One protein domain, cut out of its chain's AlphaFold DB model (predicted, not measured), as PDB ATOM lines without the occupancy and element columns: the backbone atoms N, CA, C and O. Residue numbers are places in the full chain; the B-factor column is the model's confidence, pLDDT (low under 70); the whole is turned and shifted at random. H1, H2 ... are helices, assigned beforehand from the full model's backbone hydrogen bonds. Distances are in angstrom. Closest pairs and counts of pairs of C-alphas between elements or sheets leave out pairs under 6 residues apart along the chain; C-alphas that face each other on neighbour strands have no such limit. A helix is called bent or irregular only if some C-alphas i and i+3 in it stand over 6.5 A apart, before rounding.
ATOM      1  N   LYS A  20      14.285 131.563  40.454       91.94
ATOM      2  CA  LYS A  20      14.700 132.046  41.777       91.94
ATOM      3  C   LYS A  20      13.537 132.648  42.573       91.94
ATOM      4  O   LYS A  20      13.490 132.438  43.782       91.94
ATOM      5  N   GLU A  21      12.669 133.417  41.925       94.19
ATOM      6  CA  GLU A  21      11.495 134.027  42.561       94.19
ATOM      7  C   GLU A  21      10.482 132.949  42.936       94.19
ATOM      8  O   GLU A  21      10.102 132.871  44.099       94.19
ATOM      9  N   LEU A  22      10.181 132.036  42.009       94.94
ATOM     10  CA  LEU A  22       9.268 130.913  42.249       94.94
ATOM     11  C   LEU A  22       9.716 130.025  43.418       94.94
ATOM     12  O   LEU A  22       8.900 129.586  44.222       94.94
ATOM     13  N   VAL A  23      11.021 129.764  43.547       94.75
ATOM     14  CA  VAL A  23      11.543 128.997  44.688       94.75
ATOM     15  C   VAL A  23      11.404 129.767  46.006       94.75
ATOM     16  O   VAL A  23      11.149 129.144  47.031       94.75
ATOM     17  N   GLY A  24      11.562 131.094  45.994       94.06
ATOM     18  CA  GLY A  24      11.319 131.915  47.183       94.06
ATOM     19  C   GLY A  24       9.850 131.878  47.605       94.06
ATOM     20  O   GLY A  24       9.558 131.621  48.767       94.06
ATOM     21  N   GLU A  25       8.935 132.027  46.645       95.00
ATOM     22  CA  GLU A  25       7.489 131.941  46.881       95.00
ATOM     23  C   GLU A  25       7.076 130.561  47.429       95.00
ATOM     24  O   GLU A  25       6.252 130.479  48.337       95.00
ATOM     25  N   LEU A  26       7.689 129.470  46.951       94.19
ATOM     26  CA  LEU A  26       7.465 128.122  47.490       94.19
ATOM     27  C   LEU A  26       7.867 128.015  48.973       94.19
ATOM     28  O   LEU A  26       7.133 127.433  49.775       94.19
ATOM     29  N   GLU A  27       9.044 128.539  49.329       92.81
ATOM     30  CA  GLU A  27       9.549 128.550  50.710       92.81
ATOM     31  C   GLU A  27       8.608 129.371  51.625       92.81
ATOM     32  O   GLU A  27       8.305 128.945  52.747       92.81
ATOM     33  N   ASP A  28       8.077 130.491  51.124       93.44
ATOM     34  CA  ASP A  28       7.111 131.335  51.836       93.44
ATOM     35  C   ASP A  28       5.771 130.605  52.060       93.44
ATOM     36  O   ASP A  28       5.307 130.522  53.199       93.44
ATOM     37  N   VAL A  29       5.191 129.986  51.023       90.50
ATOM     38  CA  VAL A  29       3.935 129.211  51.131       90.50
ATOM     39  C   VAL A  29       4.055 128.088  52.162       90.50
ATOM     40  O   VAL A  29       3.160 127.897  52.989       90.50
ATOM     41  N   ALA A  30       5.166 127.347  52.154       91.06
ATOM     42  CA  ALA A  30       5.382 126.270  53.117       91.06
ATOM     43  C   ALA A  30       5.454 126.793  54.562       91.06
ATOM     44  O   ALA A  30       4.906 126.172  55.475       91.06
ATOM     45  N   THR A  31       6.075 127.960  54.756       90.94
ATOM     46  CA  THR A  31       6.171 128.636  56.058       90.94
ATOM     47  C   THR A  31       4.800 129.112  56.546       90.94
ATOM     48  O   THR A  31       4.454 128.930  57.716       90.94
ATOM     49  N   GLU A  32       3.982 129.685  55.659       92.88
ATOM     50  CA  GLU A  32       2.647 130.196  55.996       92.88
ATOM     51  C   GLU A  32       1.675 129.097  56.449       92.88
ATOM     52  O   GLU A  32       0.832 129.341  57.316       92.88
ATOM     53  N   LYS A  33       1.810 127.871  55.923       89.88
ATOM     54  CA  LYS A  33       0.963 126.729  56.312       89.88
ATOM     55  C   LYS A  33       1.267 126.174  57.710       89.88
ATOM     56  O   LYS A  33       0.470 125.391  58.224       89.88
ATOM     57  N   ALA A  34       2.372 126.584  58.341       90.19
ATOM     58  CA  ALA A  34       2.791 126.148  59.679       90.19
ATOM     59  C   ALA A  34       2.857 124.611  59.868       90.19
ATOM     60  O   ALA A  34       2.696 124.106  60.984       90.19
ATOM     61  N   ASP A  35       3.108 123.865  58.786       93.56
ATOM     62  CA  ASP A  35       3.351 122.422  58.806       93.56
ATOM     63  C   ASP A  35       4.870 122.165  58.747       93.56
ATOM     64  O   ASP A  35       5.492 122.396  57.708       93.56
ATOM     65  N   PRO A  36       5.492 121.651  59.826       95.31
ATOM     66  CA  PRO A  36       6.941 121.461  59.881       95.31
ATOM     67  C   PRO A  36       7.455 120.389  58.908       95.31
ATOM     68  O   PRO A  36       8.627 120.412  58.523       95.31
ATOM     69  N   VAL A  37       6.616 119.422  58.518       95.88
ATOM     70  CA  VAL A  37       6.987 118.428  57.504       95.88
ATOM     71  C   VAL A  37       7.003 119.092  56.137       95.88
ATOM     72  O   VAL A  37       7.963 118.899  55.392       95.88
ATOM     73  N   LEU A  38       5.981 119.896  55.832       95.44
ATOM     74  CA  LEU A  38       5.904 120.632  54.575       95.44
ATOM     75  C   LEU A  38       7.062 121.631  54.442       95.44
ATOM     76  O   LEU A  38       7.740 121.624  53.420       95.44
ATOM     77  N   GLU A  39       7.357 122.403  55.492       96.50
ATOM     78  CA  GLU A  39       8.491 123.338  55.545       96.50
ATOM     79  C   GLU A  39       9.833 122.618  55.320       96.50
ATOM     80  O   GLU A  39      10.642 123.026  54.484       96.50
ATOM     81  N   SER A  40      10.054 121.487  56.006       97.50
ATOM     82  CA  SER A  40      11.268 120.682  55.825       97.50
ATOM     83  C   SER A  40      11.413 120.163  54.394       97.50
ATOM     84  O   SER A  40      12.519 120.191  53.853       97.50
ATOM     85  N   VAL A  41      10.331 119.663  53.790       97.38
ATOM     86  CA  VAL A  41      10.364 119.133  52.419       97.38
ATOM     87  C   VAL A  41      10.556 120.260  51.407       97.38
ATOM     88  O   VAL A  41      11.356 120.101  50.489       97.38
ATOM     89  N   ALA A  42       9.896 121.404  51.597       96.94
ATOM     90  CA  ALA A  42      10.050 122.578  50.745       96.94
ATOM     91  C   ALA A  42      11.497 123.081  50.733       96.94
ATOM     92  O   ALA A  42      12.053 123.295  49.660       96.94
ATOM     93  N   GLY A  43      12.145 123.188  51.899       97.31
ATOM     94  CA  GLY A  43      13.544 123.617  51.992       97.31
ATOM     95  C   GLY A  43      14.521 122.651  51.309       97.31
ATOM     96  O   GLY A  43      15.428 123.077  50.588       97.31
ATOM     97  N   GLU A  44      14.324 121.339  51.481       97.75
ATOM     98  CA  GLU A  44      15.106 120.320  50.764       97.75
ATOM     99  C   GLU A  44      14.908 120.430  49.252       97.75
ATOM    100  O   GLU A  44      15.878 120.439  48.487       97.75
ATOM    101  N   TRP A  45      13.654 120.559  48.822       97.69
ATOM    102  CA  TRP A  45      13.302 120.631  47.416       97.69
ATOM    103  C   TRP A  45      13.839 121.901  46.753       97.69
ATOM    104  O   TRP A  45      14.504 121.817  45.721       97.69
ATOM    105  N   ALA A  46      13.669 123.059  47.393       97.25
ATOM    106  CA  ALA A  46      14.227 124.338  46.972       97.25
ATOM    107  C   ALA A  46      15.750 124.266  46.796       97.25
ATOM    108  O   ALA A  46      16.289 124.753  45.797       97.25
ATOM    109  N   GLY A  47      16.454 123.614  47.729       97.31
ATOM    110  CA  GLY A  47      17.889 123.349  47.616       97.31
ATOM    111  C   GLY A  47      18.243 122.568  46.348       97.31
ATOM    112  O   GLY A  47      19.154 122.964  45.615       97.31
ATOM    113  N   LYS A  48      17.483 121.510  46.043       97.81
ATOM    114  CA  LYS A  48      17.688 120.666  44.855       97.81
ATOM    115  C   LYS A  48      17.300 121.332  43.544       97.81
ATOM    116  O   LYS A  48      18.010 121.156  42.560       97.81
ATOM    117  N   ILE A  49      16.267 122.171  43.528       97.12
ATOM    118  CA  ILE A  49      15.934 123.002  42.365       97.12
ATOM    119  C   ILE A  49      17.064 124.000  42.084       97.12
ATOM    120  O   ILE A  49      17.502 124.128  40.943       97.12
ATOM    121  N   LYS A  50      17.589 124.673  43.119       95.81
ATOM    122  CA  LYS A  50      18.720 125.614  42.999       95.81
ATOM    123  C   LYS A  50      19.993 124.914  42.486       95.81
ATOM    124  O   LYS A  50      20.761 125.514  41.728       95.81
ATOM    125  N   GLU A  51      20.232 123.669  42.902       96.25
ATOM    126  CA  GLU A  51      21.340 122.826  42.431       96.25
ATOM    127  C   GLU A  51      21.138 122.404  40.966       96.25
ATOM    128  O   GLU A  51      21.983 122.703  40.121       96.25
ATOM    129  N   LEU A  52      19.977 121.834  40.629       96.00
ATOM    130  CA  LEU A  52      19.642 121.417  39.267       96.00
ATOM    131  C   LEU A  52      19.652 122.590  38.283       96.00
ATOM    132  O   LEU A  52      20.246 122.472  37.217       96.00
ATOM    133  N   GLY A  53      19.082 123.741  38.640       93.38
ATOM    134  CA  GLY A  53      19.101 124.939  37.796       93.38
ATOM    135  C   GLY A  53      20.518 125.450  37.508       93.38
ATOM    136  O   GLY A  53      20.760 126.066  36.473       93.38
ATOM    137  N   ARG A  54      21.498 125.169  38.381       93.62
ATOM    138  CA  ARG A  54      22.912 125.482  38.128       93.62
ATOM    139  C   ARG A  54      23.547 124.505  37.144       93.62
ATOM    140  O   ARG A  54      24.224 124.959  36.224       93.62
ATOM    141  N   GLU A  55      23.306 123.213  37.328       93.94
ATOM    142  CA  GLU A  55      23.836 122.162  36.452       93.94
ATOM    143  C   GLU A  55      23.155 122.145  35.077       93.94
ATOM    144  O   GLU A  55      23.741 121.735  34.075       93.94
ATOM    145  N   ALA A  56      21.921 122.639  34.998       90.81
ATOM    146  CA  ALA A  56      21.097 122.655  33.799       90.81
ATOM    147  C   ALA A  56      21.044 124.014  33.084       90.81
ATOM    148  O   ALA A  56      20.218 124.181  32.196       90.81
ATOM    149  N   ARG A  57      21.947 124.966  33.375       86.94
ATOM    150  CA  ARG A  57      21.957 126.315  32.745       86.94
ATOM    151  C   ARG A  57      21.975 126.326  31.214       86.94
ATOM    152  O   ARG A  57      21.635 127.331  30.604       86.94
ATOM    153  N   ASN A  58      22.414 125.233  30.593       88.19
ATOM    154  CA  ASN A  58      22.443 125.073  29.138       88.19
ATOM    155  C   ASN A  58      21.365 124.094  28.632       88.19
ATOM    156  O   ASN A  58      21.446 123.628  27.496       88.19
ATOM    157  N   ASN A  59      20.390 123.745  29.473       92.56
ATOM    158  CA  ASN A  59      19.287 122.845  29.168       92.56
ATOM    159  C   ASN A  59      17.942 123.553  29.442       92.56
ATOM    160  O   ASN A  59      17.371 123.402  30.524       92.56
ATOM    161  N   PRO A  60      17.417 124.310  28.461       93.31
ATOM    162  CA  PRO A  60      16.191 125.089  28.639       93.31
ATOM    163  C   PRO A  60      14.945 124.221  28.870       93.31
ATOM    164  O   PRO A  60      13.952 124.714  29.391       93.31
ATOM    165  N   GLU A  61      14.965 122.932  28.505       95.12
ATOM    166  CA  GLU A  61      13.839 122.037  28.793       95.12
ATOM    167  C   GLU A  61      13.735 121.722  30.289       95.12
ATOM    168  O   GLU A  61      12.627 121.671  30.821       95.12
ATOM    169  N   VAL A  62      14.871 121.557  30.978       95.25
ATOM    170  CA  VAL A  62      14.894 121.348  32.435       95.25
ATOM    171  C   VAL A  62      14.316 122.563  33.153       95.25
ATOM    172  O   VAL A  62      13.431 122.405  33.989       95.25
ATOM    173  N   GLU A  63      14.784 123.762  32.802       94.06
ATOM    174  CA  GLU A  63      14.307 125.016  33.395       94.06
ATOM    175  C   GLU A  63      12.806 125.205  33.153       94.06
ATOM    176  O   GLU A  63      12.049 125.368  34.104       94.06
ATOM    177  N   LYS A  64      12.348 125.012  31.910       94.62
ATOM    178  CA  LYS A  64      10.927 125.087  31.554       94.62
ATOM    179  C   LYS A  64      10.040 124.173  32.405       94.62
ATOM    180  O   LYS A  64       8.979 124.600  32.858       94.62
ATOM    181  N   TYR A  65      10.405 122.900  32.576       96.62
ATOM    182  CA  TYR A  65       9.566 121.969  33.339       96.62
ATOM    183  C   TYR A  65       9.653 122.196  34.852       96.62
ATOM    184  O   TYR A  65       8.659 121.981  35.541       96.62
ATOM    185  N   LEU A  66      10.789 122.683  35.361       95.75
ATOM    186  CA  LEU A  66      10.917 123.140  36.747       95.75
ATOM    187  C   LEU A  66      10.019 124.346  37.038       95.75
ATOM    188  O   LEU A  66       9.265 124.327  38.006       95.75
ATOM    189  N   GLU A  67      10.081 125.374  36.191       95.25
ATOM    190  CA  GLU A  67       9.254 126.575  36.323       95.25
ATOM    191  C   GLU A  67       7.773 126.229  36.220       95.25
ATOM    192  O   GLU A  67       6.990 126.638  37.071       95.25
ATOM    193  N   SER A  68       7.396 125.397  35.243       96.06
ATOM    194  CA  SER A  68       6.018 124.925  35.104       96.06
ATOM    195  C   SER A  68       5.539 124.163  36.341       96.06
ATOM    196  O   SER A  68       4.400 124.356  36.754       96.06
ATOM    197  N   ALA A  69       6.376 123.309  36.940       97.12
ATOM    198  CA  ALA A  69       6.006 122.587  38.154       97.12
ATOM    199  C   ALA A  69       5.771 123.545  39.334       97.12
ATOM    200  O   ALA A  69       4.765 123.420  40.028       97.12
ATOM    201  N   LEU A  70       6.664 124.520  39.534       96.56
ATOM    202  CA  LEU A  70       6.536 125.511  40.605       96.56
ATOM    203  C   LEU A  70       5.328 126.426  40.409       96.56
ATOM    204  O   LEU A  70       4.589 126.654  41.357       96.56
ATOM    205  N   GLN A  71       5.098 126.915  39.190       96.19
ATOM    206  CA  GLN A  71       3.936 127.748  38.875       96.19
ATOM    207  C   GLN A  71       2.626 127.012  39.151       96.19
ATOM    208  O   GLN A  71       1.718 127.594  39.731       96.19
ATOM    209  N   ASN A  72       2.540 125.731  38.779       96.81
ATOM    210  CA  ASN A  72       1.354 124.927  39.055       96.81
ATOM    211  C   ASN A  72       1.160 124.697  40.562       96.81
ATOM    212  O   ASN A  72       0.039 124.802  41.036       96.81
ATOM    213  N   ILE A  73       2.230 124.470  41.333       95.12
ATOM    214  CA  ILE A  73       2.139 124.372  42.802       95.12
ATOM    215  C   ILE A  73       1.666 125.677  43.435       95.12
ATOM    216  O   ILE A  73       0.737 125.673  44.233       95.12
ATOM    217  N   LEU A  74       2.262 126.804  43.052       94.38
ATOM    218  CA  LEU A  74       1.875 128.119  43.568       94.38
ATOM    219  C   LEU A  74       0.465 128.528  43.114       94.38
ATOM    220  O   LEU A  74      -0.180 129.354  43.757       94.38
ATOM    221  N   GLY A  75      -0.014 127.940  42.016       94.81
ATOM    222  CA  GLY A  75      -1.373 128.068  41.503       94.81
ATOM    223  C   GLY A  75      -2.370 127.034  42.036       94.81
ATOM    224  O   GLY A  75      -3.500 127.040  41.557       94.81
ATOM    225  N   ASP A  76      -1.979 126.178  42.988       93.94
ATOM    226  CA  ASP A  76      -2.811 125.114  43.582       93.94
ATOM    227  C   ASP A  76      -3.308 124.050  42.569       93.94
ATOM    228  O   ASP A  76      -4.330 123.403  42.765       93.94
ATOM    229  N   ASP A  77      -2.573 123.836  41.470       96.31
ATOM    230  CA  ASP A  77      -2.831 122.787  40.468       96.31
ATOM    231  C   ASP A  77      -1.850 121.619  40.656       96.31
ATOM    232  O   ASP A  77      -0.892 121.404  39.900       96.31
ATOM    233  N   ALA A  78      -2.076 120.855  41.725       95.56
ATOM    234  CA  ALA A  78      -1.232 119.725  42.090       95.56
ATOM    235  C   ALA A  78      -1.108 118.651  40.982       95.56
ATOM    236  O   ALA A  78       0.015 118.178  40.744       95.56
ATOM    237  N   PRO A  79      -2.180 118.260  40.258       94.94
ATOM    238  CA  PRO A  79      -2.059 117.330  39.137       94.94
ATOM    239  C   PRO A  79      -1.156 117.852  38.013       94.94
ATOM    240  O   PRO A  79      -0.277 117.117  37.552       94.94
ATOM    241  N   ALA A  80      -1.313 119.112  37.590       95.88
ATOM    242  CA  ALA A  80      -0.467 119.681  36.541       95.88
ATOM    243  C   ALA A  80       0.986 119.862  37.002       95.88
ATOM    244  O   ALA A  80       1.918 119.699  36.207       95.88
ATOM    245  N   ALA A  81       1.211 120.162  38.283       97.56
ATOM    246  CA  ALA A  81       2.551 120.195  38.858       97.56
ATOM    247  C   ALA A  81       3.224 118.820  38.799       97.56
ATOM    248  O   ALA A  81       4.367 118.705  38.347       97.56
ATOM    249  N   MET A  82       2.507 117.762  39.188       96.56
ATOM    250  CA  MET A  82       3.024 116.396  39.132       96.56
ATOM    251  C   MET A  82       3.303 115.944  37.690       96.56
ATOM    252  O   MET A  82       4.327 115.309  37.438       96.56
ATOM    253  N   ASP A  83       2.458 116.312  36.724       95.69
ATOM    254  CA  ASP A  83       2.698 116.041  35.298       95.69
ATOM    255  C   ASP A  83       3.944 116.779  34.765       95.69
ATOM    256  O   ASP A  83       4.758 116.198  34.039       95.69
ATOM    257  N   ALA A  84       4.164 118.036  35.165       97.06
ATOM    258  CA  ALA A  84       5.383 118.770  34.826       97.06
ATOM    259  C   ALA A  84       6.642 118.101  35.415       97.06
ATOM    260  O   ALA A  84       7.641 117.942  34.706       97.06
ATOM    261  N   LEU A  85       6.579 117.623  36.664       96.94
ATOM    262  CA  LEU A  85       7.652 116.834  37.285       96.94
ATOM    263  C   LEU A  85       7.878 115.502  36.559       96.94
ATOM    264  O   LEU A  85       9.021 115.116  36.311       96.94
ATOM    265  N   ALA A  86       6.816 114.811  36.150       94.44
ATOM    266  CA  ALA A  86       6.934 113.584  35.372       94.44
ATOM    267  C   ALA A  86       7.640 113.840  34.030       94.44
ATOM    268  O   ALA A  86       8.516 113.073  33.623       94.44
ATOM    269  N   LYS A  87       7.318 114.944  33.346       95.69
ATOM    270  CA  LYS A  87       8.004 115.354  32.109       95.69
ATOM    271  C   LYS A  87       9.474 115.683  32.357       95.69
ATOM    272  O   LYS A  87      10.315 115.210  31.595       95.69
ATOM    273  N   LEU A  88       9.788 116.388  33.447       95.75
ATOM    274  CA  LEU A  88      11.163 116.642  33.884       95.75
ATOM    275  C   LEU A  88      11.941 115.329  34.084       95.75
ATOM    276  O   LEU A  88      13.046 115.182  33.567       95.75
ATOM    277  N   GLY A  89      11.335 114.347  34.762       93.56
ATOM    278  CA  GLY A  89      11.908 113.019  35.004       93.56
ATOM    279  C   GLY A  89      12.199 112.197  33.744       93.56
ATOM    280  O   GLY A  89      13.032 111.289  33.782       93.56
ATOM    281  N   ASN A  90      11.544 112.519  32.626       93.31
ATOM    282  CA  ASN A  90      11.678 111.827  31.342       93.31
ATOM    283  C   ASN A  90      12.609 112.542  30.346       93.31
ATOM    284  O   ASN A  90      12.805 112.051  29.229       93.31
ATOM    285  N   LEU A  91      13.179 113.694  30.714       94.69
ATOM    286  CA  LEU A  91      14.111 114.411  29.851       94.69
ATOM    287  C   LEU A  91      15.405 113.627  29.626       94.69
ATOM    288  O   LEU A  91      15.910 112.915  30.494       94.69
ATOM    289  N   LYS A  92      15.998 113.832  28.448       93.50
ATOM    290  CA  LYS A  92      17.367 113.394  28.181       93.50
ATOM    291  C   LYS A  92      18.326 114.397  28.807       93.50
ATOM    292  O   LYS A  92      18.499 115.499  28.296       93.50
ATOM    293  N   VAL A  93      18.944 113.993  29.905       94.88
ATOM    294  CA  VAL A  93      19.878 114.807  30.686       94.88
ATOM    295  C   VAL A  93      21.218 114.086  30.835       94.88
ATOM    296  O   VAL A  93      21.341 112.913  30.475       94.88
ATOM    297  N   THR A  94      22.242 114.786  31.321       94.44
ATOM    298  CA  THR A  94      23.519 114.144  31.675       94.44
ATOM    299  C   THR A  94      23.346 113.224  32.887       94.44
ATOM    300  O   THR A  94      22.384 113.369  33.638       94.44
ATOM    301  N   ASP A  95      24.278 112.298  33.126       92.50
ATOM    302  CA  ASP A  95      24.212 111.404  34.297       92.50
ATOM    303  C   ASP A  95      24.204 112.178  35.627       92.50
ATOM    304  O   ASP A  95      23.513 111.800  36.573       92.50
ATOM    305  N   GLU A  96      24.933 113.294  35.682       90.69
ATOM    306  CA  GLU A  96      24.964 114.200  36.833       90.69
ATOM    307  C   GLU A  96      23.603 114.878  37.053       90.69
ATOM    308  O   GLU A  96      23.041 114.828  38.147       90.69
ATOM    309  N   GLN A  97      23.007 115.415  35.985       94.06
ATOM    310  CA  GLN A  97      21.666 115.999  36.029       94.06
ATOM    311  C   GLN A  97      20.589 114.952  36.338       94.06
ATOM    312  O   GLN A  97      19.611 115.273  37.003       94.06
ATOM    313  N   LEU A  98      20.753 113.701  35.896       95.12
ATOM    314  CA  LEU A  98      19.784 112.627  36.120       95.12
ATOM    315  C   LEU A  98      19.579 112.341  37.612       95.12
ATOM    316  O   LEU A  98      18.451 112.081  38.033       95.12
ATOM    317  N   GLY A  99      20.652 112.380  38.409       95.19
ATOM    318  CA  GLY A  99      20.561 112.243  39.863       95.19
ATOM    319  C   GLY A  99      19.711 113.357  40.477       95.19
ATOM    320  O   GLY A  99      18.732 113.079  41.166       95.19
ATOM    321  N   LEU A 100      20.028 114.607  40.137       96.69
ATOM    322  CA  LEU A 100      19.322 115.789  40.634       96.69
ATOM    323  C   LEU A 100      17.862 115.849  40.176       96.69
ATOM    324  O   LEU A 100      16.985 116.157  40.974       96.69
ATOM    325  N   VAL A 101      17.579 115.504  38.920       96.56
ATOM    326  CA  VAL A 101      16.213 115.417  38.386       96.56
ATOM    327  C   VAL A 101      15.383 114.431  39.202       96.56
ATOM    328  O   VAL A 101      14.273 114.763  39.601       96.56
ATOM    329  N   LYS A 102      15.918 113.243  39.503       95.38
ATOM    330  CA  LYS A 102      15.204 112.260  40.331       95.38
ATOM    331  C   LYS A 102      14.926 112.798  41.728       95.38
ATOM    332  O   LYS A 102      13.812 112.647  42.215       95.38
ATOM    333  N   GLU A 103      15.909 113.429  42.364       96.69
ATOM    334  CA  GLU A 103      15.732 114.042  43.685       96.69
ATOM    335  C   GLU A 103      14.666 115.145  43.660       96.69
ATOM    336  O   GLU A 103      13.784 115.153  44.515       96.69
ATOM    337  N   VAL A 104      14.685 116.018  42.649       97.50
ATOM    338  CA  VAL A 104      13.677 117.068  42.455       97.50
ATOM    339  C   VAL A 104      12.284 116.479  42.244       97.50
ATOM    340  O   VAL A 104      11.344 116.938  42.881       97.50
ATOM    341  N   VAL A 105      12.128 115.478  41.376       96.56
ATOM    342  CA  VAL A 105      10.822 114.849  41.112       96.56
ATOM    343  C   VAL A 105      10.278 114.182  42.371       96.56
ATOM    344  O   VAL A 105       9.115 114.367  42.720       96.56
ATOM    345  N   ASN A 106      11.131 113.456  43.088       96.19
ATOM    346  CA  ASN A 106      10.746 112.764  44.308       96.19
ATOM    347  C   ASN A 106      10.363 113.734  45.435       96.19
ATOM    348  O   ASN A 106       9.349 113.534  46.101       96.19
ATOM    349  N   LEU A 107      11.150 114.791  45.650       97.81
ATOM    350  CA  LEU A 107      10.858 115.804  46.666       97.81
ATOM    351  C   LEU A 107       9.626 116.638  46.305       97.81
ATOM    352  O   LEU A 107       8.813 116.898  47.186       97.81
ATOM    353  N   GLY A 108       9.431 116.971  45.026       97.44
ATOM    354  CA  GLY A 108       8.210 117.623  44.553       97.44
ATOM    355  C   GLY A 108       6.972 116.750  44.768       97.44
ATOM    356  O   GLY A 108       5.970 117.214  45.304       97.44
ATOM    357  N   GLY A 109       7.058 115.450  44.473       97.25
ATOM    358  CA  GLY A 109       5.989 114.502  44.794       97.25
ATOM    359  C   GLY A 109       5.721 114.379  46.298       97.25
ATOM    360  O   GLY A 109       4.567 114.280  46.715       97.25
ATOM    361  N   ALA A 110       6.768 114.410  47.131       98.00
ATOM    362  CA  ALA A 110       6.632 114.407  48.587       98.00
ATOM    363  C   ALA A 110       5.944 115.682  49.098       98.00
ATOM    364  O   ALA A 110       5.066 115.589  49.954       98.00
ATOM    365  N   PHE A 111       6.307 116.843  48.546       98.00
ATOM    366  CA  PHE A 111       5.683 118.128  48.852       98.00
ATOM    367  C   PHE A 111       4.189 118.098  48.514       98.00
ATOM    368  O   PHE A 111       3.365 118.279  49.406       98.00
ATOM    369  N   LEU A 112       3.848 117.735  47.271       97.44
ATOM    370  CA  LEU A 112       2.463 117.627  46.802       97.44
ATOM    371  C   LEU A 112       1.638 116.655  47.651       97.44
ATOM    372  O   LEU A 112       0.493 116.948  47.987       97.44
ATOM    373  N   THR A 113       2.222 115.517  48.040       97.19
ATOM    374  CA  THR A 113       1.552 114.544  48.917       97.19
ATOM    375  C   THR A 113       1.218 115.162  50.270       97.19
ATOM    376  O   THR A 113       0.087 115.040  50.739       97.19
ATOM    377  N   GLN A 114       2.202 115.790  50.920       97.25
ATOM    378  CA  GLN A 114       2.007 116.389  52.236       97.25
ATOM    379  C   GLN A 114       0.958 117.501  52.156       97.25
ATOM    380  O   GLN A 114       0.005 117.501  52.927       97.25
ATOM    381  N   GLU A 115       1.092 118.396  51.182       96.06
ATOM    382  CA  GLU A 115       0.196 119.530  50.989       96.06
ATOM    383  C   GLU A 115      -1.262 119.114  50.765       96.06
ATOM    384  O   GLU A 115      -2.165 119.698  51.362       96.06
ATOM    385  N   ASN A 116      -1.492 118.095  49.936       95.69
ATOM    386  CA  ASN A 116      -2.840 117.735  49.500       95.69
ATOM    387  C   ASN A 116      -3.520 116.713  50.411       95.69
ATOM    388  O   ASN A 116      -4.749 116.671  50.465       95.69
ATOM    389  N   PHE A 117      -2.755 115.873  51.113       95.81
ATOM    390  CA  PHE A 117      -3.316 114.727  51.831       95.81
ATOM    391  C   PHE A 117      -3.119 114.769  53.346       95.81
ATOM    392  O   PHE A 117      -3.801 114.017  54.041       95.81
ATOM    393  N   ALA A 118      -2.252 115.628  53.901       94.62
ATOM    394  CA  ALA A 118      -2.002 115.647  55.349       94.62
ATOM    395  C   ALA A 118      -3.246 115.987  56.189       94.62
ATOM    396  O   ALA A 118      -3.338 115.568  57.340       94.62
ATOM    397  N   GLY A 119      -4.209 116.713  55.611       92.31
ATOM    398  CA  GLY A 119      -5.484 117.037  56.251       92.31
ATOM    399  C   GLY A 119      -6.554 115.942  56.157       92.31
ATOM    400  O   GLY A 119      -7.637 116.118  56.713       92.31
ATOM    401  N   LEU A 120      -6.298 114.832  55.451       92.44
ATOM    402  CA  LEU A 120      -7.268 113.746  55.321       92.44
ATOM    403  C   LEU A 120      -7.345 112.937  56.616       92.44
ATOM    404  O   LEU A 120      -6.393 112.255  57.000       92.44
ATOM    405  N   GLU A 121      -8.516 112.965  57.250       90.56
ATOM    406  CA  GLU A 121      -8.754 112.276  58.516       90.56
ATOM    407  C   GLU A 121      -8.412 110.782  58.416       90.56
ATOM    408  O   GLU A 121      -8.911 110.041  57.558       90.56
ATOM    409  N   GLY A 122      -7.533 110.332  59.312       90.75
ATOM    410  CA  GLY A 122      -7.106 108.945  59.423       90.75
ATOM    411  C   GLY A 122      -6.077 108.508  58.378       90.75
ATOM    412  O   GLY A 122      -5.769 107.316  58.338       90.75
ATOM    413  N   ALA A 123      -5.610 109.395  57.488       94.12
ATOM    414  CA  ALA A 123      -4.607 109.105  56.454       94.12
ATOM    415  C   ALA A 123      -3.177 109.475  56.873       94.12
ATOM    416  O   ALA A 123      -2.235 109.250  56.116       94.12
ATOM    417  N   GLU A 124      -2.986 109.999  58.081       94.75
ATOM    418  CA  GLU A 124      -1.740 110.613  58.542       94.75
ATOM    419  C   GLU A 124      -0.565 109.627  58.464       94.75
ATOM    420  O   GLU A 124       0.536 109.971  58.024       94.75
ATOM    421  N   SER A 125      -0.807 108.363  58.830       96.12
ATOM    422  CA  SER A 125       0.211 107.315  58.728       96.12
ATOM    423  C   SER A 125       0.561 106.963  57.281       96.12
ATOM    424  O   SER A 125       1.709 106.602  57.025       96.12
ATOM    425  N   ASP A 126      -0.395 107.012  56.353       96.75
ATOM    426  CA  ASP A 126      -0.150 106.693  54.945       96.75
ATOM    427  C   ASP A 126       0.607 107.843  54.276       96.75
ATOM    428  O   ASP A 126       1.646 107.605  53.660       96.75
ATOM    429  N   VAL A 127       0.180 109.087  54.511       96.88
ATOM    430  CA  VAL A 127       0.866 110.307  54.050       96.88
ATOM    431  C   VAL A 127       2.316 110.326  54.524       96.88
ATOM    432  O   VAL A 127       3.231 110.443  53.710       96.88
ATOM    433  N   SER A 128       2.558 110.098  55.819       97.62
ATOM    434  CA  SER A 128       3.916 110.053  56.373       97.62
ATOM    435  C   SER A 128       4.794 108.986  55.705       97.62
ATOM    436  O   SER A 128       5.972 109.223  55.414       97.62
ATOM    437  N   ARG A 129       4.225 107.810  55.406       97.81
ATOM    438  CA  ARG A 129       4.940 106.729  54.713       97.81
ATOM    439  C   ARG A 129       5.267 107.095  53.269       97.81
ATOM    440  O   ARG A 129       6.393 106.830  52.854       97.81
ATOM    441  N   ILE A 130       4.339 107.719  52.540       96.88
ATOM    442  CA  ILE A 130       4.570 108.206  51.170       96.88
ATOM    443  C   ILE A 130       5.682 109.250  51.175       96.88
ATOM    444  O   ILE A 130       6.682 109.072  50.486       96.88
ATOM    445  N   VAL A 131       5.563 110.289  52.005       97.69
ATOM    446  CA  VAL A 131       6.555 111.369  52.102       97.69
ATOM    447  C   VAL A 131       7.936 110.810  52.449       97.69
ATOM    448  O   VAL A 131       8.925 111.161  51.808       97.69
ATOM    449  N   SER A 132       8.031 109.889  53.416       97.94
ATOM    450  CA  SER A 132       9.310 109.264  53.779       97.94
ATOM    451  C   SER A 132       9.904 108.422  52.647       97.94
ATOM    452  O   SER A 132      11.117 108.447  52.439       97.94
ATOM    453  N   ALA A 133       9.068 107.667  51.935       97.12
ATOM    454  CA  ALA A 133       9.480 106.832  50.814       97.12
ATOM    455  C   ALA A 133       9.993 107.689  49.645       97.12
ATOM    456  O   ALA A 133      11.106 107.472  49.163       97.12
ATOM    457  N   LEU A 134       9.240 108.726  49.272       96.88
ATOM    458  CA  LEU A 134       9.607 109.657  48.210       96.88
ATOM    459  C   LEU A 134      10.886 110.429  48.553       96.88
ATOM    460  O   LEU A 134      11.812 110.427  47.749       96.88
ATOM    461  N   ARG A 135      11.044 110.961  49.772       96.88
ATOM    462  CA  ARG A 135      12.304 111.621  50.194       96.88
ATOM    463  C   ARG A 135      13.540 110.721  50.081       96.88
ATOM    464  O   ARG A 135      14.641 111.218  49.877       96.88
ATOM    465  N   LYS A 136      13.376 109.400  50.205       96.25
ATOM    466  CA  LYS A 136      14.456 108.407  50.040       96.25
ATOM    467  C   LYS A 136      14.643 107.942  48.593       96.25
ATOM    468  O   LYS A 136      15.543 107.151  48.326       96.25
ATOM    469  N   GLY A 137      13.781 108.384  47.680       93.31
ATOM    470  CA  GLY A 137      13.712 107.907  46.302       93.31
ATOM    471  C   GLY A 137      13.191 106.475  46.148       93.31
ATOM    472  O   GLY A 137      13.368 105.878  45.088       93.31
ATOM    473  N   ASP A 138      12.543 105.922  47.176       93.50
ATOM    474  CA  ASP A 138      11.932 104.590  47.154       93.50
ATOM    475  C   ASP A 138      10.448 104.690  46.773       93.50
ATOM    476  O   ASP A 138       9.544 104.493  47.584       93.50
ATOM    477  N   TYR A 139      10.180 105.031  45.514       87.31
ATOM    478  CA  TYR A 139       8.812 105.203  45.013       87.31
ATOM    479  C   TYR A 139       7.976 103.916  45.096       87.31
ATOM    480  O   TYR A 139       6.759 103.979  45.256       87.31
ATOM    481  N   MET A 140       8.608 102.739  45.058       89.25
ATOM    482  CA  MET A 140       7.905 101.461  45.203       89.25
ATOM    483  C   MET A 140       7.279 101.323  46.594       89.25
ATOM    484  O   MET A 140       6.153 100.838  46.717       89.25
ATOM    485  N   ALA A 141       7.964 101.799  47.638       92.88
ATOM    486  CA  ALA A 141       7.426 101.822  48.995       92.88
ATOM    487  C   ALA A 141       6.260 102.815  49.179       92.88
ATOM    488  O   ALA A 141       5.487 102.668  50.130       92.88
ATOM    489  N   ALA A 142       6.097 103.785  48.270       93.12
ATOM    490  CA  ALA A 142       4.991 104.742  48.286       93.12
ATOM    491  C   ALA A 142       3.689 104.191  47.670       93.12
ATOM    492  O   ALA A 142       2.616 104.697  47.988       93.12
ATOM    493  N   ILE A 143       3.751 103.142  46.836       90.69
ATOM    494  CA  ILE A 143       2.593 102.655  46.063       90.69
ATOM    495  C   ILE A 143       1.450 102.163  46.961       90.69
ATOM    496  O   ILE A 143       0.306 102.565  46.766       90.69
ATOM    497  N   GLU A 144       1.717 101.279  47.928       91.69
ATOM    498  CA  GLU A 144       0.638 100.729  48.769       91.69
ATOM    499  C   GLU A 144      -0.026 101.790  49.664       91.69
ATOM    500  O   GLU A 144      -1.255 101.846  49.674       91.69
ATOM    501  N   PRO A 145       0.718 102.676  50.354       94.25
ATOM    502  CA  PRO A 145       0.119 103.826  51.031       94.25
ATOM    503  C   PRO A 145      -0.704 104.731  50.098       94.25
ATOM    504  O   PRO A 145      -1.795 105.157  50.464       94.25
ATOM    505  N   LEU A 146      -0.237 104.979  48.869       92.44
ATOM    506  CA  LEU A 146      -0.964 105.800  47.895       92.44
ATOM    507  C   LEU A 146      -2.288 105.139  47.469       92.44
ATOM    508  O   LEU A 146      -3.317 105.802  47.372       92.44
ATOM    509  N   LYS A 147      -2.297 103.809  47.306       90.81
ATOM    510  CA  LYS A 147      -3.524 103.029  47.070       90.81
ATOM    511  C   LYS A 147      -4.472 103.064  48.271       90.81
ATOM    512  O   LYS A 147      -5.684 103.077  48.083       90.81
ATOM    513  N   ALA A 148      -3.941 103.081  49.495       91.69
ATOM    514  CA  ALA A 148      -4.753 103.215  50.703       91.69
ATOM    515  C   ALA A 148      -5.436 104.589  50.782       91.69
ATOM    516  O   ALA A 148      -6.602 104.655  51.162       91.69
ATOM    517  N   ILE A 149      -4.750 105.662  50.369       91.69
ATOM    518  CA  ILE A 149      -5.348 107.000  50.238       91.69
ATOM    519  C   ILE A 149      -6.434 107.004  49.157       91.69
ATOM    520  O   ILE A 149      -7.545 107.441  49.440       91.69
ATOM    521  N   ALA A 150      -6.162 106.444  47.972       89.88
ATOM    522  CA  ALA A 150      -7.162 106.308  46.905       89.88
ATOM    523  C   ALA A 150      -8.415 105.524  47.332       89.88
ATOM    524  O   ALA A 150      -9.505 105.788  46.848       89.88
ATOM    525  N   GLY A 151      -8.287 104.562  48.250       86.81
ATOM    526  CA  GLY A 151      -9.422 103.786  48.762       86.81
ATOM    527  C   GLY A 151     -10.348 104.531  49.722       86.81
ATOM    528  O   GLY A 151     -11.260 103.912  50.275       86.81
ATOM    529  N   ARG A 152     -10.115 105.822  49.973       80.88
ATOM    530  CA  ARG A 152     -10.935 106.633  50.877       80.88
ATOM    531  C   ARG A 152     -12.073 107.294  50.112       80.88
ATOM    532  O   ARG A 152     -11.864 107.938  49.098       80.88
ATOM    533  N   ALA A 153     -13.279 107.199  50.662       64.56
ATOM    534  CA  ALA A 153     -14.511 107.665  50.023       64.56
ATOM    535  C   ALA A 153     -14.698 109.202  49.992       64.56
ATOM    536  O   ALA A 153     -15.795 109.663  49.692       64.56
ATOM    537  N   SER A 154     -13.687 109.991  50.365       83.94
ATOM    538  CA  SER A 154     -13.801 111.444  50.557       83.94
ATOM    539  C   SER A 154     -12.674 112.238  49.895       83.94
ATOM    540  O   SER A 154     -12.322 113.307  50.396       83.94
ATOM    541  N   LEU A 155     -12.069 111.707  48.831       90.44
ATOM    542  CA  LEU A 155     -11.142 112.493  48.020       90.44
ATOM    543  C   LEU A 155     -11.917 113.503  47.169       90.44
ATOM    544  O   LEU A 155     -13.057 113.259  46.775       90.44
ATOM    545  N   THR A 156     -11.306 114.654  46.915       92.00
ATOM    546  CA  THR A 156     -11.772 115.580  45.878       92.00
ATOM    547  C   THR A 156     -11.340 115.087  44.497       92.00
ATOM    548  O   THR A 156     -10.359 114.354  44.383       92.00
ATOM    549  N   ASP A 157     -12.010 115.541  43.436       91.62
ATOM    550  CA  ASP A 157     -11.630 115.218  42.052       91.62
ATOM    551  C   ASP A 157     -10.143 115.542  41.770       91.62
ATOM    552  O   ASP A 157      -9.431 114.764  41.134       91.62
ATOM    553  N   GLU A 158      -9.640 116.663  42.299       91.69
ATOM    554  CA  GLU A 158      -8.230 117.075  42.183       91.69
ATOM    555  C   GLU A 158      -7.284 116.113  42.914       91.69
ATOM    556  O   GLU A 158      -6.245 115.722  42.379       91.69
ATOM    557  N   GLN A 159      -7.658 115.676  44.118       93.88
ATOM    558  CA  GLN A 159      -6.912 114.686  44.895       93.88
ATOM    559  C   GLN A 159      -6.888 113.320  44.198       93.88
ATOM    560  O   GLN A 159      -5.843 112.665  44.165       93.88
ATOM    561  N   GLU A 160      -8.006 112.893  43.610       92.62
ATOM    562  CA  GLU A 160      -8.079 111.660  42.825       92.62
ATOM    563  C   GLU A 160      -7.161 111.726  41.601       92.62
ATOM    564  O   GLU A 160      -6.365 110.812  41.351       92.62
ATOM    565  N   GLN A 161      -7.204 112.846  40.876       92.44
ATOM    566  CA  GLN A 161      -6.353 113.080  39.717       92.44
ATOM    567  C   GLN A 161      -4.866 113.154  40.092       92.44
ATOM    568  O   GLN A 161      -4.015 112.650  39.349       92.44
ATOM    569  N   LEU A 162      -4.531 113.726  41.253       94.81
ATOM    570  CA  LEU A 162      -3.168 113.725  41.775       94.81
ATOM    571  C   LEU A 162      -2.693 112.295  42.058       94.81
ATOM    572  O   LEU A 162      -1.615 111.916  41.599       94.81
ATOM    573  N   VAL A 163      -3.499 111.472  42.743       93.19
ATOM    574  CA  VAL A 163      -3.149 110.063  42.994       93.19
ATOM    575  C   VAL A 163      -2.942 109.311  41.679       93.19
ATOM    576  O   VAL A 163      -1.955 108.581  41.539       93.19
ATOM    577  N   GLN A 164      -3.822 109.512  40.696       91.19
ATOM    578  CA  GLN A 164      -3.661 108.900  39.382       91.19
ATOM    579  C   GLN A 164      -2.346 109.326  38.718       91.19
ATOM    580  O   GLN A 164      -1.574 108.462  38.299       91.19
ATOM    581  N   THR A 165      -2.065 110.628  38.661       91.56
ATOM    582  CA  THR A 165      -0.844 111.167  38.041       91.56
ATOM    583  C   THR A 165       0.414 110.649  38.745       91.56
ATOM    584  O   THR A 165       1.385 110.258  38.094       91.56
ATOM    585  N   MET A 166       0.397 110.563  40.079       92.38
ATOM    586  CA  MET A 166       1.488 109.975  40.857       92.38
ATOM    587  C   MET A 166       1.684 108.489  40.532       92.38
ATOM    588  O   MET A 166       2.809 108.065  40.270       92.38
ATOM    589  N   LEU A 167       0.616 107.684  40.497       90.50
ATOM    590  CA  LEU A 167       0.716 106.266  40.131       90.50
ATOM    591  C   LEU A 167       1.234 106.081  38.704       90.50
ATOM    592  O   LEU A 167       2.071 105.213  38.476       90.50
ATOM    593  N   GLU A 168       0.779 106.890  37.749       88.25
ATOM    594  CA  GLU A 168       1.272 106.853  36.368       88.25
ATOM    595  C   GLU A 168       2.752 107.249  36.265       88.25
ATOM    596  O   GLU A 168       3.474 106.697  35.435       88.25
ATOM    597  N   THR A 169       3.217 108.145  37.140       86.56
ATOM    598  CA  THR A 169       4.624 108.564  37.196       86.56
ATOM    599  C   THR A 169       5.526 107.487  37.802       86.56
ATOM    600  O   THR A 169       6.622 107.240  37.301       86.56
ATOM    601  N   TYR A 170       5.083 106.839  38.884       83.06
ATOM    602  CA  TYR A 170       5.922 105.923  39.664       83.06
ATOM    603  C   TYR A 170       5.792 104.454  39.260       83.06
ATOM    604  O   TYR A 170       6.689 103.659  39.543       83.06
ATOM    605  N   VAL A 171       4.698 104.063  38.604       81.88
ATOM    606  CA  VAL A 171       4.498 102.688  38.142       81.88
ATOM    607  C   VAL A 171       4.938 102.575  36.681       81.88
ATOM    608  O   VAL A 171       4.354 103.220  35.809       81.88
ATOM    609  N   PRO A 172       5.930 101.723  36.363       66.25
ATOM    610  CA  PRO A 172       6.396 101.554  34.992       66.25
ATOM    611  C   PRO A 172       5.274 101.059  34.064       66.25
ATOM    612  O   PRO A 172       4.835  99.911  34.134       66.25
ATOM    613  N   GLY A 173       4.851 101.925  33.141       62.91
ATOM    614  CA  GLY A 173       3.865 101.624  32.104       62.91
ATOM    615  C   GLY A 173       2.438 102.035  32.477       62.91
ATOM    616  O   GLY A 173       1.816 101.458  33.367       62.91
ATOM    617  N   ALA A 174       1.872 102.957  31.689       56.88
ATOM    618  CA  ALA A 174       0.548 103.563  31.887       56.88
ATOM    619  C   ALA A 174      -0.621 102.566  32.066       56.88
ATOM    620  O   ALA A 174      -1.656 102.904  32.636       56.88
ATOM    621  N   GLY A 175      -0.479 101.321  31.595       63.59
ATOM    622  CA  GLY A 175      -1.481 100.272  31.799       63.59
ATOM    623  C   GLY A 175      -1.541  99.745  33.236       63.59
ATOM    624  O   GLY A 175      -2.622  99.417  33.712       63.59
ATOM    625  N   GLN A 176      -0.413  99.684  33.948       74.06
ATOM    626  CA  GLN A 176      -0.372  99.119  35.299       74.06
ATOM    627  C   GLN A 176      -0.999 100.056  36.331       74.06
ATOM    628  O   GLN A 176      -1.760  99.590  37.174       74.06
ATOM    629  N   ALA A 177      -0.757 101.366  36.225       75.25
ATOM    630  CA  ALA A 177      -1.390 102.366  37.085       75.25
ATOM    631  C   ALA A 177      -2.927 102.293  37.001       75.25
ATOM    632  O   ALA A 177      -3.602 102.172  38.022       75.25
ATOM    633  N   LYS A 178      -3.481 102.231  35.782       75.06
ATOM    634  CA  LYS A 178      -4.929 102.075  35.562       75.06
ATOM    635  C   LYS A 178      -5.485 100.769  36.127       75.06
ATOM    636  O   LYS A 178      -6.567 100.762  36.702       75.06
ATOM    637  N   GLU A 179      -4.762  99.660  35.991       80.88
ATOM    638  CA  GLU A 179      -5.179  98.374  36.569       80.88
ATOM    639  C   GLU A 179      -5.102  98.340  38.104       80.88
ATOM    640  O   GLU A 179      -5.826  97.568  38.736       80.88
ATOM    641  N   LEU A 180      -4.241  99.155  38.718       79.19
ATOM    642  CA  LEU A 180      -4.209  99.326  40.170       79.19
ATOM    643  C   LEU A 180      -5.413 100.136  40.654       79.19
ATOM    644  O   LEU A 180      -6.052  99.710  41.613       79.19
ATOM    645  N   LEU A 181      -5.751 101.230  39.964       78.31
ATOM    646  CA  LEU A 181      -6.886 102.093  40.309       78.31
ATOM    647  C   LEU A 181      -8.234 101.379  40.181       78.31
ATOM    648  O   LEU A 181      -9.024 101.424  41.112       78.31
ATOM    649  N   LYS A 182      -8.452 100.586  39.121       80.88
ATOM    650  CA  LYS A 182      -9.688  99.788  38.939       80.88
ATOM    651  C   LYS A 182     -10.018  98.831  40.091       80.88
ATOM    652  O   LYS A 182     -11.126  98.304  40.161       80.88
ATOM    653  N   LYS A 183      -9.037  98.500  40.936       78.56
ATOM    654  CA  LYS A 183      -9.214  97.598  42.086       78.56
ATOM    655  C   LYS A 183      -9.603  98.342  43.361       78.56
ATOM    656  O   LYS A 183      -9.821  97.695  44.384       78.56
TER     657      LYS A 183
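Overview. This is residues 20 to 183 of the 187 residues of an uncharacterized protein of Verrucomicrobia bacterium (UniProt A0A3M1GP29). A bundle of antiparallel helices is built round the long helix H5, which runs through the middle with H2, H3, H4, H8, H7 and H6 round it. H1 packs outside on H2 and H3, and on the opposite side of the bundle the short H9 packs slantwise on H7 and H8. The 164 printed residues include nine named helices, H1 to H9 in chain order, and no named strand; the class is all helix. The whole is compact, with a radius of gyration of the C-alphas of 14.9 A, and spans 45 by 37 by 25 A.

Along the chain. H1, residues 20 to 32, begins at C-alpha 20 at (14.700, 132.046, 41.777) and is 18.7 A long. H2, residues 36 to 55, measures 28.9 A, and H3, residues 60 to 74, 20.9 A. H4 is residues 78 to 89. H5, residues 95 to 117, is the longest at 32.8 A, from (24.212, 111.404, 34.297) to (-3.316, 114.727, 51.831). H6 is residues 124 to 135 and H7 residues 139 to 150; H7 is only just irregular, with C-alphas 141 and 144 6.9 A apart. H8, residues 157 to 170, measures 20.0 A, and H9, residues 174 to 181, ends at C-alpha 181 at (-6.886, 102.093, 40.309).

Arrangement. H1 to H8 form an up and down bundle, each helix running against the one before it. H5 touches H2, where the closest C-alphas, of Trp 45 and Leu 107, are 5.5 A apart. H5 touches H4 at Val 105 and Leu 85, 5.4 A between C-alphas, and H6 at Ala 110 and Val 131, 4.6 A. H5 and H8 only just touch, with 3 pairs of C-alphas within 8 A, the closest those of Asn 116 and Gln 159. H3 and H4 are a hairpin at a shallow tilt of 18 degrees, with the C-alphas of Ala 69 and Ala 81 closest at 4.3 A. H1 touches H2 at a shallow tilt of 7 degrees, closest at Ala 30 and Glu 39, 4.9 A between C-alphas. H6 and H7 are a hairpin, closest at Ile 130 and Ala 142, 4.5 A between C-alphas. H8 touches H9 with residues 164 to 168 alone, at a steep tilt of 50 degrees; the closest C-alphas, of Glu 168 and Ala 177, are 5.3 A apart. H1 and H9 are apart. Every O i to N i+4 pair is within hydrogen-bond range in H1, H2, H3, H4, H6 and H8; the counts are 18 of 19 in H5, 6 of 8 in H7 and 3 of 4 in H9.

Size, cuts and confidence. The two C-alphas farthest apart, of Asn 58 and Ala 153, are 45.9 A apart. The printed part has no cut and no long link. Mean pLDDT of the printed part is 92.3; residue 153 and residues 172 to 175 are under 70.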